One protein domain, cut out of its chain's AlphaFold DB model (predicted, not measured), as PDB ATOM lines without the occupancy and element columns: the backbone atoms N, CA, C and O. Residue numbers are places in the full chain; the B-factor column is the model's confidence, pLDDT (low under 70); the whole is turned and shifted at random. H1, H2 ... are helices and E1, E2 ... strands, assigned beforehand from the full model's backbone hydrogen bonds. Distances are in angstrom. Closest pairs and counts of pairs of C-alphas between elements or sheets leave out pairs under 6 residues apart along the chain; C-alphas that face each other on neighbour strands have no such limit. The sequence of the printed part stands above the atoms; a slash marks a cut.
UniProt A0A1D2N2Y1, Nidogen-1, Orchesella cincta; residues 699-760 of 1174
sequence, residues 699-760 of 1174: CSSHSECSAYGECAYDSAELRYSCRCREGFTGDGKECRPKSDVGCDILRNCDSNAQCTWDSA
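Overview. This is residues 699 to 760 of the 1174 residues of the protein "Nidogen-1" of Orchesella cincta (UniProt A0A1D2N2Y1). An elongated chain of small parts: a hairpin of E1 and E2 makes one end, a shorter hairpin of E3 and E4 follows it, and the very short helix H1 leads on to strand E5 at the other end. E5 pairs with no named strand, and residues 748 to 753, of which 753 belongs to E5, stick out free. The printed part has 62 residues, with one named helix and five named strands in the order E1, E2, E3, E4, H1, E5, and under half of the residues are in these elements. Each hairpin is an antiparallel sheet of two strands, E1 - E2 and E3 - E4, and the class is mostly strand. The whole is loose, with a radius of gyration of the C-alphas of 14.3 A, and spans 43 by 23 by 13 A.

Arrangement. After residues 699 to 708, which hold no named element, E1, residues 709 to 714, and E2, residues 719 to 724, form a hairpin, antiparallel at 144 degrees. N 710 and O 723 are 2.8 A apart and N 721 and O 712 are 2.9 A apart, both within hydrogen-bond range. E3, residues 728 to 730, and E4, residues 735 to 737, form a second hairpin, antiparallel at 136 degrees, with N 729 and O 736 within hydrogen-bond range at 2.8 A. Between the hairpins, the closest C-alphas of E2 and E4 are those of Cys 724 and Cys 735, 5.5 A apart. H1, residues 743 to 746, is too short for any O i to N i+4 pair, and its one O i to N i+3 pair is not within range. The closest C-alphas of H1 and E5, residues 753 to 758, are those of Cys 743 and Cys 755, 5.9 A apart. E5 is apart from E1, E2, E3 and E4, and H1 is apart from E1, E2 and E3.

Along the chain. E1 begins at C-alpha 709, (177.236, 170.682, 188.896), and is 13.6 A long from first to last C-alpha. E2 measures 15.8 A, E3 7.1 A, E4 6.7 A and H1 4.6 A. E5 measures 13.8 A and ends at C-alpha 758, (167.161, 157.150, 208.981).

Size, cuts and confidence. The two C-alphas farthest apart are those of Leu 718 and Asn 752, 45.9 A. The printed part has no cut. The link from H1 to E5 is short, the other links are tight, and no link is long. The mean pLDDT of the printed part is 73.1, and 22 residues are under 70, among them residues 715 to 718 and 737 to 741.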
ATOM      1  N   CYS A 699     182.468 177.170 181.508       69.69
ATOM      2  CA  CYS A 699     181.042 176.960 181.305       69.69
ATOM      3  C   CYS A 699     180.341 178.318 181.130       69.69
ATOM      4  O   CYS A 699     180.751 179.311 181.724       69.69
ATOM      5  N   SER A 700     179.265 178.344 180.348       68.81
ATOM      6  CA  SER A 700     178.400 179.522 180.145       68.81
ATOM      7  C   SER A 700     177.019 179.336 180.788       68.81
ATOM      8  O   SER A 700     176.338 180.298 181.140       68.81
ATOM      9  N   SER A 701     176.598 178.082 180.967       67.62
ATOM     10  CA  SER A 701     175.320 177.679 181.548       67.62
ATOM     11  C   SER A 701     175.483 176.477 182.481       67.62
ATOM     12  O   SER A 701     176.440 175.710 182.390       67.62
ATOM     13  N   HIS A 702     174.528 176.275 183.394       71.56
ATOM     14  CA  HIS A 702     174.578 175.152 184.344       71.56
ATOM     15  C   HIS A 702     174.463 173.779 183.656       71.56
ATOM     16  O   HIS A 702     174.905 172.782 184.216       71.56
ATOM     17  N   SER A 703     173.898 173.733 182.446       66.75
ATOM     18  CA  SER A 703     173.778 172.545 181.589       66.75
ATOM     19  C   SER A 703     175.092 172.094 180.937       66.75
ATOM     20  O   SER A 703     175.150 170.980 180.432       66.75
ATOM     21  N   GLU A 704     176.141 172.922 180.946       68.81
ATOM     22  CA  GLU A 704     177.488 172.556 180.457       68.81
ATOM     23  C   GLU A 704     178.368 171.909 181.543       68.81
ATOM     24  O   GLU A 704     179.524 171.545 181.297       68.81
ATOM     25  N   CYS A 705     177.826 171.788 182.755       75.19
ATOM     26  CA  CYS A 705     178.437 171.135 183.902       75.19
ATOM     27  C   CYS A 705     177.781 169.772 184.157       75.19
ATOM     28  O   CYS A 705     176.827 169.386 183.483       75.19
ATOM     29  N   SER A 706     178.279 169.039 185.156       76.56
ATOM     30  CA  SER A 706     177.640 167.801 185.610       76.56
ATOM     31  C   SER A 706     176.155 168.027 185.943       76.56
ATOM     32  O   SER A 706     175.772 169.130 186.332       76.56
ATOM     33  N   ALA A 707     175.317 166.985 185.915       69.69
ATOM     34  CA  ALA A 707     173.910 167.098 186.336       69.69
ATOM     35  C   ALA A 707     173.766 167.633 187.783       69.69
ATOM     36  O   ALA A 707     172.828 168.370 188.100       69.69
ATOM     37  N   TYR A 708     174.753 167.323 188.632       75.25
ATOM     38  CA  TYR A 708     174.907 167.824 190.003       75.25
ATOM     39  C   TYR A 708     175.972 168.929 190.132       75.25
ATOM     40  O   TYR A 708     176.436 169.243 191.226       75.25
ATOM     41  N   GLY A 709     176.373 169.515 189.006       76.62
ATOM     42  CA  GLY A 709     177.236 170.682 188.896       76.62
ATOM     43  C   GLY A 709     176.429 171.954 188.643       76.62
ATOM     44  O   GLY A 709     175.282 171.932 188.193       76.62
ATOM     45  N   GLU A 710     177.016 173.091 188.967       82.94
ATOM     46  CA  GLU A 710     176.516 174.417 188.636       82.94
ATOM     47  C   GLU A 710     177.648 175.259 188.055       82.94
ATOM     48  O   GLU A 710     178.809 175.116 188.441       82.94
ATOM     49  N   CYS A 711     177.306 176.121 187.101       83.25
ATOM     50  CA  CYS A 711     178.272 177.028 186.507       83.25
ATOM     51  C   CYS A 711     178.340 178.293 187.361       83.25
ATOM     52  O   CYS A 711     177.353 179.026 187.454       83.25
ATOM     53  N   ALA A 712     179.476 178.529 188.011       77.00
ATOM     54  CA  ALA A 712     179.633 179.589 188.997       77.00
ATOM     55  C   ALA A 712     180.943 180.353 188.797       77.00
ATOM     56  O   ALA A 712     181.928 179.813 188.306       77.00
ATOM     57  N   TYR A 713     180.957 181.625 189.190       77.31
ATOM     58  CA  TYR A 713     182.146 182.459 189.057       77.31
ATOM     59  C   TYR A 713     183.227 182.039 190.060       77.31
ATOM     60  O   TYR A 713     183.010 182.114 191.273       77.31
ATOM     61  N   ASP A 714     184.386 181.622 189.555       70.19
ATOM     62  CA  ASP A 714     185.565 181.329 190.360       70.19
ATOM     63  C   ASP A 714     186.386 182.609 190.545       70.19
ATOM     64  O   ASP A 714     186.933 183.179 189.597       70.19
ATOM     65  N   SER A 715     186.461 183.081 191.786       68.06
ATOM     66  CA  SER A 715     187.167 184.311 192.142       68.06
ATOM     67  C   SER A 715     188.691 184.170 192.191       68.06
ATOM     68  O   SER A 715     189.367 185.197 192.241       68.06
ATOM     69  N   ALA A 716     189.241 182.950 192.177       60.00
ATOM     70  CA  ALA A 716     190.682 182.717 192.098       60.00
ATOM     71  C   ALA A 716     191.172 182.749 190.642       60.00
ATOM     72  O   ALA A 716     192.195 183.365 190.348       60.00
ATOM     73  N   GLU A 717     190.406 182.143 189.734       62.72
ATOM     74  CA  GLU A 717     190.695 182.099 188.291       62.72
ATOM     75  C   GLU A 717     190.099 183.289 187.507       62.72
ATOM     76  O   GLU A 717     190.421 183.480 186.335       62.72
ATOM     77  N   LEU A 718     189.245 184.099 188.150       66.50
ATOM     78  CA  LEU A 718     188.538 185.268 187.599       66.50
ATOM     79  C   LEU A 718     187.616 184.967 186.398       66.50
ATOM     80  O   LEU A 718     187.364 185.848 185.571       66.50
ATOM     81  N   ARG A 719     187.070 183.750 186.333       72.50
ATOM     82  CA  ARG A 719     186.215 183.238 185.244       72.50
ATOM     83  C   ARG A 719     185.180 182.241 185.762       72.50
ATOM     84  O   ARG A 719     185.351 181.674 186.839       72.50
ATOM     85  N   TYR A 720     184.108 182.011 185.015       71.69
ATOM     86  CA  TYR A 720     183.111 180.998 185.356       71.69
ATOM     87  C   TYR A 720     183.676 179.591 185.146       71.69
ATOM     88  O   TYR A 720     184.242 179.263 184.099       71.69
ATOM     89  N   SER A 721     183.528 178.751 186.167       78.19
ATOM     90  CA  SER A 721     183.914 177.346 186.159       78.19
ATOM     91  C   SER A 721     182.766 176.482 186.671       78.19
ATOM     92  O   SER A 721     181.866 176.932 187.386       78.19
ATOM     93  N   CYS A 722     182.762 175.216 186.261       79.12
ATOM     94  CA  CYS A 722     181.842 174.264 186.853       79.12
ATOM     95  C   CYS A 722     182.297 173.973 188.282       79.12
ATOM     96  O   CYS A 722     183.448 173.609 188.505       79.12
ATOM     97  N   ARG A 723     181.377 174.058 189.241       80.88
ATOM     98  CA  ARG A 723     181.575 173.551 190.602       80.88
ATOM     99  C   ARG A 723     180.463 172.581 190.953       80.88
ATOM    100  O   ARG A 723     179.344 172.709 190.466       80.88
ATOM    101  N   CYS A 724     180.745 171.610 191.809       80.88
ATOM    102  CA  CYS A 724     179.700 170.710 192.280       80.88
ATOM    103  C   CYS A 724     178.745 171.428 193.238       80.88
ATOM    104  O   CYS A 724     179.178 172.217 194.081       80.88
ATOM    105  N   ARG A 725     177.443 171.152 193.093       75.56
ATOM    106  CA  ARG A 725     176.401 171.665 193.989       75.56
ATOM    107  C   ARG A 725     176.591 171.096 195.391       75.56
ATOM    108  O   ARG A 725     177.290 170.101 195.597       75.56
ATOM    109  N   GLU A 726     175.964 171.739 196.369       69.69
ATOM    110  CA  GLU A 726     176.075 171.334 197.766       69.69
ATOM    111  C   GLU A 726     175.655 169.862 197.951       69.69
ATOM    112  O   GLU A 726     174.666 169.402 197.383       69.69
ATOM    113  N   GLY A 727     176.477 169.100 198.679       62.84
ATOM    114  CA  GLY A 727     176.370 167.640 198.777       62.84
ATOM    115  C   GLY A 727     177.195 166.837 197.755       62.84
ATOM    116  O   GLY A 727     177.363 165.635 197.929       62.84
ATOM    117  N   PHE A 728     177.793 167.455 196.736       72.69
ATOM    118  CA  PHE A 728     178.591 166.748 195.723       72.69
ATOM    119  C   PHE A 728     180.067 167.196 195.740       72.69
ATOM    120  O   PHE A 728     180.418 168.241 196.291       72.69
ATOM    121  N   THR A 729     180.958 166.372 195.182       71.06
ATOM    122  CA  THR A 729     182.410 166.618 195.056       71.06
ATOM    123  C   THR A 729     182.931 166.177 193.701       71.06
ATOM    124  O   THR A 729     182.401 165.247 193.101       71.06
ATOM    125  N   GLY A 730     184.005 166.822 193.259       74.94
ATOM    126  CA  GLY A 730     184.635 166.592 191.966       74.94
ATOM    127  C   GLY A 730     185.074 167.914 191.348       74.94
ATOM    128  O   GLY A 730     185.153 168.926 192.048       74.94
ATOM    129  N   ASP A 731     185.340 167.901 190.049       71.94
ATOM    130  CA  ASP A 731     185.846 169.045 189.275       71.94
ATOM    131  C   ASP A 731     184.735 169.922 188.660       71.94
ATOM    132  O   ASP A 731     185.003 170.812 187.857       71.94
ATOM    133  N   GLY A 732     183.471 169.647 189.002       72.31
ATOM    134  CA  GLY A 732     182.304 170.332 188.451       72.31
ATOM    135  C   GLY A 732     181.736 169.721 187.165       72.31
ATOM    136  O   GLY A 732     180.547 169.913 186.890       72.31
ATOM    137  N   LYS A 733     182.532 168.970 186.391       75.44
ATOM    138  CA  LYS A 733     182.069 168.240 185.194       75.44
ATOM    139  C   LYS A 733     181.761 166.778 185.514       75.44
ATOM    140  O   LYS A 733     180.713 166.287 185.095       75.44
ATOM    141  N   GLU A 734     182.538 166.150 186.389       69.25
ATOM    142  CA  GLU A 734     182.146 164.941 187.114       69.25
ATOM    143  C   GLU A 734     181.887 165.265 188.590       69.25
ATOM    144  O   GLU A 734     182.807 165.436 189.386       69.25
ATOM    145  N   CYS A 735     180.608 165.342 188.970       73.12
ATOM    146  CA  CYS A 735     180.186 165.561 190.351       73.12
ATOM    147  C   CYS A 735     179.594 164.289 190.951       73.12
ATOM    148  O   CYS A 735     178.453 163.925 190.667       73.12
ATOM    149  N   ARG A 736     180.361 163.643 191.831       73.94
ATOM    150  CA  ARG A 736     179.922 162.483 192.617       73.94
ATOM    151  C   ARG A 736     179.351 162.918 193.975       73.94
ATOM    152  O   ARG A 736     179.847 163.897 194.541       73.94
ATOM    153  N   PRO A 737     178.345 162.219 194.531       63.59
ATOM    154  CA  PRO A 737     177.837 162.515 195.868       63.59
ATOM    155  C   PRO A 737     178.954 162.430 196.914       63.59
ATOM    156  O   PRO A 737     179.820 161.555 196.836       63.59
ATOM    157  N   LYS A 738     178.932 163.315 197.911       67.38
ATOM    158  CA  LYS A 738     179.688 163.104 199.149       67.38
ATOM    159  C   LYS A 738     179.041 161.951 199.924       67.38
ATOM    160  O   LYS A 738     177.833 161.735 199.850       67.38
ATOM    161  N   SER A 739     179.851 161.196 200.662       60.81
ATOM    162  CA  SER A 739     179.445 159.946 201.328       60.81
ATOM    163  C   SER A 739     178.390 160.108 202.437       60.81
ATOM    164  O   SER A 739     177.820 159.121 202.901       60.81
ATOM    165  N   ASP A 740     178.147 161.341 202.875       63.16
ATOM    166  CA  ASP A 740     177.208 161.759 203.917       63.16
ATOM    167  C   ASP A 740     175.818 162.171 203.387       63.16
ATOM    168  O   ASP A 740     174.902 162.373 204.181       63.16
ATOM    169  N   VAL A 741     175.618 162.254 202.066       67.50
ATOM    170  CA  VAL A 741     174.366 162.760 201.476       67.50
ATOM    171  C   VAL A 741     173.251 161.711 201.415       67.50
ATOM    172  O   VAL A 741     173.485 160.532 201.141       67.50
ATOM    173  N   GLY A 742     172.025 162.168 201.685       71.81
ATOM    174  CA  GLY A 742     170.800 161.372 201.679       71.81
ATOM    175  C   GLY A 742     169.952 161.484 200.405       71.81
ATOM    176  O   GLY A 742     170.218 162.269 199.490       71.81
ATOM    177  N   CYS A 743     168.886 160.683 200.359       75.12
ATOM    178  CA  CYS A 743     167.937 160.643 199.242       75.12
ATOM    179  C   CYS A 743     167.085 161.910 199.080       75.12
ATOM    180  O   CYS A 743     166.478 162.110 198.029       75.12
ATOM    181  N   ASP A 744     167.042 162.781 200.087       73.69
ATOM    182  CA  ASP A 744     166.336 164.063 200.060       73.69
ATOM    183  C   ASP A 744     166.963 165.037 199.052       73.69
ATOM    184  O   ASP A 744     166.255 165.772 198.353       73.69
ATOM    185  N   ILE A 745     168.292 164.978 198.937       68.44
ATOM    186  CA  ILE A 745     169.094 165.735 197.973       68.44
ATOM    187  C   ILE A 745     169.275 164.936 196.673       68.44
ATOM    188  O   ILE A 745     169.139 165.505 195.590       68.44
ATOM    189  N   LEU A 746     169.539 163.625 196.757       67.25
ATOM    190  CA  LEU A 746     169.811 162.778 195.583       67.25
ATOM    191  C   LEU A 746     168.563 162.419 194.758       67.25
ATOM    192  O   LEU A 746     168.688 162.171 193.561       67.25
ATOM    193  N   ARG A 747     167.371 162.403 195.373       71.00
ATOM    194  CA  ARG A 747     166.061 162.112 194.747       71.00
ATOM    195  C   ARG A 747     166.025 160.842 193.887       71.00
ATOM    196  O   ARG A 747     165.347 160.798 192.864       71.00
ATOM    197  N   ASN A 748     166.750 159.818 194.317       74.62
ATOM    198  CA  ASN A 748     167.063 158.619 193.542       74.62
ATOM    199  C   ASN A 748     166.409 157.328 194.071       74.62
ATOM    200  O   ASN A 748     166.824 156.248 193.667       74.62
ATOM    201  N   CYS A 749     165.428 157.424 194.973       80.75
ATOM    202  CA  CYS A 749     164.675 156.256 195.441       80.75
ATOM    203  C   CYS A 749     163.848 155.616 194.321       80.75
ATOM    204  O   CYS A 749     163.396 156.314 193.411       80.75
ATOM    205  N   ASP A 750     163.593 154.312 194.440       81.19
ATOM    206  CA  ASP A 750     162.667 153.602 193.557       81.19
ATOM    207  C   ASP A 750     161.268 154.252 193.594       81.19
ATOM    208  O   ASP A 750     160.821 154.776 194.617       81.19
ATOM    209  N   SER A 751     160.540 154.163 192.483       80.06
ATOM    210  CA  SER A 751     159.107 154.465 192.399       80.06
ATOM    211  C   SER A 751     158.243 153.791 193.479       80.06
ATOM    212  O   SER A 751     157.275 154.391 193.948       80.06
ATOM    213  N   ASN A 752     158.617 152.581 193.903       81.12
ATOM    214  CA  ASN A 752     157.980 151.795 194.958       81.12
ATOM    215  C   ASN A 752     158.709 151.934 196.308       81.12
ATOM    216  O   ASN A 752     158.566 151.081 197.182       81.12
ATOM    217  N   ALA A 753     159.488 152.999 196.500       81.88
ATOM    218  CA  ALA A 753     160.114 153.373 197.765       81.88
ATOM    219  C   ALA A 753     159.622 154.743 198.254       81.88
ATOM    220  O   ALA A 753     158.935 155.483 197.550       81.88
ATOM    221  N   GLN A 754     159.963 155.086 199.491       86.56
ATOM    222  CA  GLN A 754     159.815 156.420 200.059       86.56
ATOM    223  C   GLN A 754     161.148 156.876 200.661       86.56
ATOM    224  O   GLN A 754     161.890 156.079 201.225       86.56
ATOM    225  N   CYS A 755     161.459 158.165 200.541       86.31
ATOM    226  CA  CYS A 755     162.643 158.756 201.162       86.31
ATOM    227  C   CYS A 755     162.304 159.174 202.602       86.31
ATOM    228  O   CYS A 755     161.534 160.117 202.805       86.31
ATOM    229  N   THR A 756     162.842 158.468 203.597       83.38
ATOM    230  CA  THR A 756     162.554 158.663 205.028       83.38
ATOM    231  C   THR A 756     163.823 158.996 205.813       83.38
ATOM    232  O   THR A 756     164.941 158.769 205.358       83.38
ATOM    233  N   TRP A 757     163.683 159.622 206.986       81.19
ATOM    234  CA  TRP A 757     164.835 159.967 207.826       81.19
ATOM    235  C   TRP A 757     165.333 158.740 208.599       81.19
ATOM    236  O   TRP A 757     164.692 158.317 209.565       81.19
ATOM    237  N   ASP A 758     166.495 158.205 208.222       74.25
ATOM    238  CA  ASP A 758     167.161 157.150 208.981       74.25
ATOM    239  C   ASP A 758     167.878 157.763 210.192       74.25
ATOM    240  O   ASP A 758     168.958 158.357 210.109       74.25
ATOM    241  N   SER A 759     167.258 157.590 211.358       68.94
ATOM    242  CA  SER A 759     167.790 158.047 212.644       68.94
ATOM    243  C   SER A 759     169.069 157.333 213.108       68.94
ATOM    244  O   SER A 759     169.762 157.883 213.964       68.94
ATOM    245  N   ALA A 760     169.410 156.162 212.557       63.31
ATOM    246  CA  ALA A 760     170.645 155.445 212.875       63.31
ATOM    247  C   ALA A 760     171.834 155.945 212.038       63.31
ATOM    248  O   ALA A 760     172.947 156.037 212.554       63.31
TER     249      ALA A 760